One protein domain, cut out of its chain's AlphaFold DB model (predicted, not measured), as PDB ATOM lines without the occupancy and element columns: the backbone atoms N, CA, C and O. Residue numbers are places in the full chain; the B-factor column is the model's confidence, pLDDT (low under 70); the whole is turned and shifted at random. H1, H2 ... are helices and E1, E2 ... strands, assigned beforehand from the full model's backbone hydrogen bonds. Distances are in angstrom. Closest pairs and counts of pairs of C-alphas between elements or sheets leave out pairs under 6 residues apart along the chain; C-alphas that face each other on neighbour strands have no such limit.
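What this domain is: This is residues 219 to 284 of the 284 residues of the protein "Zinc transporter 2-like" of Neolamprologus brichardi (UniProt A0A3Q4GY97). What does the model look like at first sight? It is a long two-stranded hairpin of E1 and E2, with the single helix H1 packed along E1, and with a tail, residues 264 to 284, that leaves the end of E2 and folds back along the hairpin's length; residues 267 to 276 of that tail stick out. What is it made of? The printed part has 66 residues with one named helix and two named strands, in the order H1, E1, E2; the sheet E1 - E2 is antiparallel, and the class is mixed, helices and strands, with under half of the residues in named elements. How compact is it? It is loose, with a radius of gyration of the C-alphas of 13.5 A, and elongated, spanning 41 by 23 by 21 A.

Where its parts are: Where does the helix lie? H1 is residues 226 to 234, 12.3 A from first to last C-alpha, and begins at C-alpha 226, (129.100, 116.831, 154.349). Where are the strands? E1 is residues 239 to 249, 25.0 A long, and bends by 65 degrees at residue 243. E2 is residues 255 to 263, 24.6 A long, and ends at C-alpha 263, (114.294, 106.560, 145.182).

How they stand to each other: How do the two strands stand? E1 and E2 form a hairpin, antiparallel at 166 degrees between their directions. N 246 and O 258 are 2.8 A apart and N 260 and O 243 are 3.0 A apart, both within hydrogen-bond range. Where is the helix to them? H1 and E1 have 6 pairs of C-alphas within 8 A, the closest being those of Leu 234 and Ala 241, 7.1 A apart. H1 and E2 are near each other, with 5 pairs of C-alphas within 10 A. What of the helix's backbone? In H1 every O i to N i+4 pair is within hydrogen-bond range.

The domain as a whole: How far does it reach? The two C-alphas farthest apart are those of Thr 252 and Asn 267, at 41.2 A. Residues 267 to 276 stand free, and the body without them spans 39 by 22 by 15 A. Is it cut, and are its links long? The printed part has no cut and ends at residue 284, the chain's last residue; the links H1 to E1 and E1 to E2 are tight. Where is confidence low? The mean pLDDT of the printed part is 71.9, and residues 265 to 284 are under 70.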
ATOM      1  N   GLY A 219     135.234 110.340 163.265       88.44
ATOM      2  CA  GLY A 219     134.988 111.671 162.740       88.44
ATOM      3  C   GLY A 219     135.095 111.710 161.217       88.44
ATOM      4  O   GLY A 219     135.920 111.027 160.607       88.44
ATOM      5  N   ALA A 220     134.293 112.578 160.600       87.38
ATOM      6  CA  ALA A 220     134.323 112.776 159.156       87.38
ATOM      7  C   ALA A 220     135.716 113.238 158.673       87.38
ATOM      8  O   ALA A 220     136.361 114.035 159.375       87.38
ATOM      9  N   PRO A 221     136.170 112.808 157.481       84.12
ATOM     10  CA  PRO A 221     137.424 113.265 156.882       84.12
ATOM     11  C   PRO A 221     137.480 114.797 156.757       84.12
ATOM     12  O   PRO A 221     136.457 115.472 156.648       84.12
ATOM     13  N   ARG A 222     138.683 115.383 156.839       78.00
ATOM     14  CA  ARG A 222     138.871 116.852 156.831       78.00
ATOM     15  C   ARG A 222     138.652 117.480 155.459       78.00
ATOM     16  O   ARG A 222     138.261 118.637 155.371       78.00
ATOM     17  N   ASP A 223     138.950 116.720 154.423       78.88
ATOM     18  CA  ASP A 223     138.942 117.101 153.017       78.88
ATOM     19  C   ASP A 223     137.565 116.952 152.362       78.88
ATOM     20  O   ASP A 223     137.356 117.457 151.259       78.88
ATOM     21  N   VAL A 224     136.606 116.316 153.042       81.62
ATOM     22  CA  VAL A 224     135.271 116.079 152.494       81.62
ATOM     23  C   VAL A 224     134.215 116.817 153.305       81.62
ATOM     24  O   VAL A 224     133.999 116.548 154.486       81.62
ATOM     25  N   SER A 225     133.517 117.749 152.652       85.81
ATOM     26  CA  SER A 225     132.396 118.445 153.278       85.81
ATOM     27  C   SER A 225     131.114 117.619 153.170       85.81
ATOM     28  O   SER A 225     130.750 117.127 152.100       85.81
ATOM     29  N   PHE A 226     130.398 117.506 154.289       86.31
ATOM     30  CA  PHE A 226     129.100 116.831 154.349       86.31
ATOM     31  C   PHE A 226     128.108 117.408 153.323       86.31
ATOM     32  O   PHE A 226     127.389 116.665 152.659       86.31
ATOM     33  N   GLY A 227     128.104 118.738 153.163       87.69
ATOM     34  CA  GLY A 227     127.244 119.444 152.211       87.69
ATOM     35  C   GLY A 227     127.521 119.056 150.761       87.69
ATOM     36  O   GLY A 227     126.593 118.650 150.065       87.69
ATOM     37  N   ALA A 228     128.789 119.082 150.332       88.31
ATOM     38  CA  ALA A 228     129.146 118.734 148.957       88.31
ATOM     39  C   ALA A 228     128.799 117.278 148.620       88.31
ATOM     40  O   ALA A 228     128.312 116.999 147.529       88.31
ATOM     41  N   VAL A 229     128.998 116.347 149.559       89.94
ATOM     42  CA  VAL A 229     128.628 114.937 149.355       89.94
ATOM     43  C   VAL A 229     127.119 114.772 149.244       89.94
ATOM     44  O   VAL A 229     126.636 114.050 148.374       89.94
ATOM     45  N   ARG A 230     126.355 115.463 150.095       88.94
ATOM     46  CA  ARG A 230     124.892 115.441 150.041       88.94
ATOM     47  C   ARG A 230     124.367 115.995 148.715       88.94
ATOM     48  O   ARG A 230     123.487 115.381 148.121       88.94
ATOM     49  N   GLU A 231     124.896 117.122 148.251       90.31
ATOM     50  CA  GLU A 231     124.521 117.716 146.960       90.31
ATOM     51  C   GLU A 231     124.893 116.806 145.787       90.31
ATOM     52  O   GLU A 231     124.068 116.578 144.903       90.31
ATOM     53  N   LEU A 232     126.087 116.208 145.819       90.56
ATOM     54  CA  LEU A 232     126.530 115.249 144.811       90.56
ATOM     55  C   LEU A 232     125.588 114.042 144.735       90.56
ATOM     56  O   LEU A 232     125.167 113.660 143.646       90.56
ATOM     57  N   LEU A 233     125.206 113.469 145.877       89.00
ATOM     58  CA  LEU A 233     124.278 112.339 145.928       89.00
ATOM     59  C   LEU A 233     122.857 112.718 145.468       89.00
ATOM     60  O   LEU A 233     122.207 111.911 144.809       89.00
ATOM     61  N   LEU A 234     122.379 113.934 145.766       88.94
ATOM     62  CA  LEU A 234     121.080 114.433 145.282       88.94
ATOM     63  C   LEU A 234     121.082 114.743 143.780       88.94
ATOM     64  O   LEU A 234     120.029 114.700 143.150       88.94
ATOM     65  N   SER A 235     122.246 115.044 143.201       90.31
ATOM     66  CA  SER A 235     122.379 115.281 141.759       90.31
ATOM     67  C   SER A 235     122.213 114.007 140.917       90.31
ATOM     68  O   SER A 235     122.015 114.085 139.704       90.31
ATOM     69  N   VAL A 236     122.261 112.825 141.546       89.00
ATOM     70  CA  VAL A 236     122.069 111.539 140.870       89.00
ATOM     71  C   VAL A 236     120.589 111.345 140.529       89.00
ATOM     72  O   VAL A 236     119.722 111.304 141.403       89.00
ATOM     73  N   GLY A 237     120.295 111.177 139.237       86.19
ATOM     74  CA  GLY A 237     118.935 110.968 138.746       86.19
ATOM     75  C   GLY A 237     118.241 109.778 139.419       86.19
ATOM     76  O   GLY A 237     118.773 108.672 139.451       86.19
ATOM     77  N   GLY A 238     117.036 110.010 139.946       83.56
ATOM     78  CA  GLY A 238     116.225 108.997 140.633       83.56
ATOM     79  C   GLY A 238     116.307 109.031 142.162       83.56
ATOM     80  O   GLY A 238     115.448 108.428 142.809       83.56
ATOM     81  N   VAL A 239     117.262 109.766 142.749       87.50
ATOM     82  CA  VAL A 239     117.317 110.028 144.196       87.50
ATOM     83  C   VAL A 239     116.354 111.167 144.543       87.50
ATOM     84  O   VAL A 239     116.431 112.258 143.993       87.50
ATOM     85  N   THR A 240     115.427 110.909 145.462       86.50
ATOM     86  CA  THR A 240     114.402 111.871 145.914       86.50
ATOM     87  C   THR A 240     114.728 112.475 147.275       86.50
ATOM     88  O   THR A 240     114.432 113.642 147.517       86.50
ATOM     89  N   ALA A 241     115.354 111.702 148.165       87.31
ATOM     90  CA  ALA A 241     115.787 112.171 149.475       87.31
ATOM     91  C   ALA A 241     116.964 111.343 150.008       87.31
ATOM     92  O   ALA A 241     117.161 110.191 149.616       87.31
ATOM     93  N   ILE A 242     117.720 111.934 150.934       89.56
ATOM     94  CA  ILE A 242     118.873 111.325 151.606       89.56
ATOM     95  C   ILE A 242     118.639 111.367 153.112       89.56
ATOM     96  O   ILE A 242     118.329 112.429 153.653       89.56
ATOM     97  N   HIS A 243     118.843 110.235 153.780       88.88
ATOM     98  CA  HIS A 243     118.739 110.100 155.231       88.88
ATOM     99  C   HIS A 243     119.958 109.353 155.788       88.88
ATOM    100  O   HIS A 243     120.599 108.585 155.070       88.88
ATOM    101  N   SER A 244     120.274 109.586 157.064       89.56
ATOM    102  CA  SER A 244     121.333 108.878 157.806       89.56
ATOM    103  C   SER A 244     122.674 108.796 157.060       89.56
ATOM    104  O   SER A 244     123.239 107.718 156.900       89.56
ATOM    105  N   LEU A 245     123.169 109.934 156.560       90.06
ATOM    106  CA  LEU A 245     124.502 110.022 155.963       90.06
ATOM    107  C   LEU A 245     125.559 110.011 157.078       90.06
ATOM    108  O   LEU A 245     125.670 110.970 157.839       90.06
ATOM    109  N   HIS A 246     126.345 108.942 157.144       90.81
ATOM    110  CA  HIS A 246     127.474 108.777 158.054       90.81
ATOM    111  C   HIS A 246     128.763 108.662 157.250       90.81
ATOM    112  O   HIS A 246     128.826 107.922 156.271       90.81
ATOM    113  N   MET A 247     129.796 109.389 157.661       91.62
ATOM    114  CA  MET A 247     131.093 109.405 156.994       91.62
ATOM    115  C   MET A 247     132.194 109.354 158.036       91.62
ATOM    116  O   MET A 247     132.178 110.149 158.974       91.62
ATOM    117  N   TRP A 248     133.152 108.460 157.845       92.25
ATOM    118  CA  TRP A 248     134.289 108.292 158.741       92.25
ATOM    119  C   TRP A 248     135.518 107.827 157.960       92.25
ATOM    120  O   TRP A 248     135.426 107.458 156.789       92.25
ATOM    121  N   SER A 249     136.680 107.831 158.603       87.44
ATOM    122  CA  SER A 249     137.931 107.351 158.007       87.44
ATOM    123  C   SER A 249     138.471 106.154 158.788       87.44
ATOM    124  O   SER A 249     138.377 106.111 160.012       87.44
ATOM    125  N   LEU A 250     139.015 105.153 158.090       85.38
ATOM    126  CA  LEU A 250     139.703 104.012 158.714       85.38
ATOM    127  C   LEU A 250     141.189 104.298 158.930       85.38
ATOM    128  O   LEU A 250     141.759 103.888 159.938       85.38
ATOM    129  N   ASN A 251     141.799 105.000 157.981       83.06
ATOM    130  CA  ASN A 251     143.138 105.559 158.080       83.06
ATOM    131  C   ASN A 251     143.204 106.873 157.277       83.06
ATOM    132  O   ASN A 251     142.172 107.438 156.920       83.06
ATOM    133  N   THR A 252     144.402 107.377 156.985       78.44
ATOM    134  CA  THR A 252     144.583 108.633 156.236       78.44
ATOM    135  C   THR A 252     144.212 108.537 154.753       78.44
ATOM    136  O   THR A 252     144.141 109.568 154.092       78.44
ATOM    137  N   THR A 253     144.002 107.332 154.213       78.31
ATOM    138  CA  THR A 253     143.750 107.102 152.779       78.31
ATOM    139  C   THR A 253     142.384 106.481 152.495       78.31
ATOM    140  O   THR A 253     141.816 106.716 151.434       78.31
ATOM    141  N   HIS A 254     141.819 105.732 153.440       82.81
ATOM    142  CA  HIS A 254     140.552 105.027 153.289       82.81
ATOM    143  C   HIS A 254     139.459 105.748 154.069       82.81
ATOM    144  O   HIS A 254     139.387 105.671 155.300       82.81
ATOM    145  N   SER A 255     138.584 106.422 153.330       87.62
ATOM    146  CA  SER A 255     137.341 106.983 153.857       87.62
ATOM    147  C   SER A 255     136.164 106.086 153.498       87.62
ATOM    148  O   SER A 255     136.101 105.543 152.395       87.62
ATOM    149  N   LEU A 256     135.241 105.935 154.438       89.44
ATOM    150  CA  LEU A 256     134.015 105.169 154.298       89.44
ATOM    151  C   LEU A 256     132.806 106.086 154.455       89.44
ATOM    152  O   LEU A 256     132.836 107.099 155.160       89.44
ATOM    153  N   LEU A 257     131.728 105.706 153.783       92.12
ATOM    154  CA  LEU A 257     130.456 106.402 153.816       92.12
ATOM    155  C   LEU A 257     129.333 105.370 153.845       92.12
ATOM    156  O   LEU A 257     129.361 104.393 153.101       92.12
ATOM    157  N   SER A 258     128.336 105.611 154.688       91.25
ATOM    158  CA  SER A 258     127.077 104.872 154.721       91.25
ATOM    159  C   SER A 258     125.924 105.859 154.599       91.25
ATOM    160  O   SER A 258     125.953 106.926 155.214       91.25
ATOM    161  N   VAL A 259     124.934 105.548 153.763       93.06
ATOM    162  CA  VAL A 259     123.825 106.460 153.471       93.06
ATOM    163  C   VAL A 259     122.562 105.699 153.091       93.06
ATOM    164  O   VAL A 259     122.620 104.695 152.385       93.06
ATOM    165  N   HIS A 260     121.404 106.200 153.521       90.44
ATOM    166  CA  HIS A 260     120.107 105.722 153.053       90.44
ATOM    167  C   HIS A 260     119.561 106.663 151.976       90.44
ATOM    168  O   HIS A 260     119.349 107.856 152.215       90.44
ATOM    169  N   LEU A 261     119.305 106.118 150.788       90.81
ATOM    170  CA  LEU A 261     118.755 106.852 149.648       90.81
ATOM    171  C   LEU A 261     117.291 106.460 149.439       90.81
ATOM    172  O   LEU A 261     116.963 105.279 149.362       90.81
ATOM    173  N   ALA A 262     116.411 107.451 149.320       89.00
ATOM    174  CA  ALA A 262     115.034 107.243 148.893       89.00
ATOM    175  C   ALA A 262     114.945 107.462 147.383       89.00
ATOM    176  O   ALA A 262     115.280 108.545 146.897       89.00
ATOM    177  N   THR A 263     114.474 106.467 146.636       89.06
ATOM    178  CA  THR A 263     114.294 106.560 145.182       89.06
ATOM    179  C   THR A 263     112.816 106.646 144.806       89.06
ATOM    180  O   THR A 263     111.940 106.154 145.521       89.06
ATOM    181  N   GLY A 264     112.514 107.318 143.694       79.62
ATOM    182  CA  GLY A 264     111.143 107.409 143.189       79.62
ATOM    183  C   GLY A 264     110.592 106.034 142.786       79.62
ATOM    184  O   GLY A 264     111.324 105.196 142.261       79.62
ATOM    185  N   LYS A 265     109.289 105.790 142.998       65.31
ATOM    186  CA  LYS A 265     108.603 104.561 142.552       65.31
ATOM    187  C   LYS A 265     108.504 104.517 141.021       65.31
ATOM    188  O   LYS A 265     107.477 104.860 140.447       65.31
ATOM    189  N   SER A 266     109.556 104.059 140.359       51.00
ATOM    190  CA  SER A 266     109.486 103.495 139.008       51.00
ATOM    191  C   SER A 266     109.558 101.975 139.107       51.00
ATOM    192  O   SER A 266     110.269 101.458 139.963       51.00
ATOM    193  N   ASN A 267     108.818 101.272 138.244       43.62
ATOM    194  CA  ASN A 267     108.606  99.816 138.190       43.62
ATOM    195  C   ASN A 267     109.879  99.014 137.817       43.62
ATOM    196  O   ASN A 267     109.855  98.087 137.007       43.62
ATOM    197  N   VAL A 268     111.019  99.413 138.368       46.03
ATOM    198  CA  VAL A 268     112.315  98.782 138.200       46.03
ATOM    199  C   VAL A 268     112.336  97.637 139.191       46.03
ATOM    200  O   VAL A 268     112.481  97.826 140.396       46.03
ATOM    201  N   ARG A 269     112.128  96.434 138.652       36.69
ATOM    202  CA  ARG A 269     112.566  95.175 139.250       36.69
ATOM    203  C   ARG A 269     113.850  95.458 140.022       36.69
ATOM    204  O   ARG A 269     114.801  95.925 139.400       36.69
ATOM    205  N   CYS A 270     113.864  95.195 141.328       38.88
ATOM    206  CA  CYS A 270     115.096  95.082 142.097       38.88
ATOM    207  C   CYS A 270     115.946  93.977 141.451       38.88
ATOM    208  O   CYS A 270     115.993  92.850 141.928       38.88
ATOM    209  N   GLN A 271     116.591  94.268 140.321       33.59
ATOM    210  CA  GLN A 271     117.918  93.760 140.092       33.59
ATOM    211  C   GLN A 271     118.682  94.318 141.271       33.59
ATOM    212  O   GLN A 271     118.809  95.535 141.418       33.59
ATOM    213  N   SER A 272     119.063  93.403 142.152       34.12
ATOM    214  CA  SER A 272     120.248  93.491 142.976       34.12
ATOM    215  C   SER A 272     121.356  94.160 142.168       34.12
ATOM    216  O   SER A 272     122.223  93.536 141.570       34.12
ATOM    217  N   THR A 273     121.338  95.484 142.161       35.75
ATOM    218  CA  THR A 273     122.540  96.273 142.067       35.75
ATOM    219  C   THR A 273     123.133  96.243 143.471       35.75
ATOM    220  O   THR A 273     123.348  97.265 144.103       35.75
ATOM    221  N   GLU A 274     123.536  95.037 143.893       34.31
ATOM    222  CA  GLU A 274     124.868  94.811 144.462       34.31
ATOM    223  C   GLU A 274     125.910  95.178 143.387       34.31
ATOM    224  O   GLU A 274     126.785  94.411 143.010       34.31
ATOM    225  N   LYS A 275     125.807  96.382 142.823       31.86
ATOM    226  CA  LYS A 275     126.998  97.113 142.467       31.86
ATOM    227  C   LYS A 275     127.366  97.737 143.782       31.86
ATOM    228  O   LYS A 275     126.796  98.765 144.147       31.86
ATOM    229  N   GLU A 276     128.230  97.031 144.506       34.50
ATOM    230  CA  GLU A 276     129.123  97.611 145.490       34.50
ATOM    231  C   GLU A 276     129.415  99.054 145.074       34.50
ATOM    232  O   GLU A 276     130.307  99.335 144.282       34.50
ATOM    233  N   SER A 277     128.680 100.000 145.652       33.25
ATOM    234  CA  SER A 277     129.184 101.351 145.834       33.25
ATOM    235  C   SER A 277     130.101 101.326 147.054       33.25
ATOM    236  O   SER A 277     130.091 102.221 147.885       33.25
ATOM    237  N   SER A 278     130.959 100.302 147.115       33.84
ATOM    238  CA  SER A 278     132.346 100.481 147.480       33.84
ATOM    239  C   SER A 278     132.951 101.348 146.371       33.84
ATOM    240  O   SER A 278     133.764 100.911 145.563       33.84
ATOM    241  N   TYR A 279     132.549 102.624 146.324       34.88
ATOM    242  CA  TYR A 279     133.463 103.669 145.896       34.88
ATOM    243  C   TYR A 279     134.530 103.726 146.991       34.88
ATOM    244  O   TYR A 279     134.582 104.634 147.814       34.88
ATOM    245  N   CYS A 280     135.361 102.682 147.018       27.91
ATOM    246  CA  CYS A 280     136.706 102.768 147.508       27.91
ATOM    247  C   CYS A 280     137.285 103.933 146.713       27.91
ATOM    248  O   CYS A 280     137.424 103.846 145.491       27.91
ATOM    249  N   PHE A 281     137.498 105.066 147.380       31.44
ATOM    250  CA  PHE A 281     138.267 106.175 146.841       31.44
ATOM    251  C   PHE A 281     139.715 105.683 146.655       31.44
ATOM    252  O   PHE A 281     140.634 106.110 147.339       31.44
ATOM    253  N   HIS A 282     139.937 104.768 145.711       28.14
ATOM    254  CA  HIS A 282     141.219 104.619 145.053       28.14
ATOM    255  C   HIS A 282     141.335 105.815 144.117       28.14
ATOM    256  O   HIS A 282     140.954 105.775 142.948       28.14
ATOM    257  N   LYS A 283     141.787 106.933 144.682       28.06
ATOM    258  CA  LYS A 283     142.278 108.045 143.885       28.06
ATOM    259  C   LYS A 283     143.674 107.668 143.392       28.06
ATOM    260  O   LYS A 283     144.533 107.317 144.200       28.06
ATOM    261  N   ASN A 284     143.819 107.702 142.067       29.44
ATOM    262  CA  ASN A 284     145.093 107.820 141.358       29.44
ATOM    263  C   ASN A 284     145.982 108.904 141.975       29.44
ATOM    264  O   ASN A 284     145.421 109.959 142.362       29.44
TER     265      ASN A 284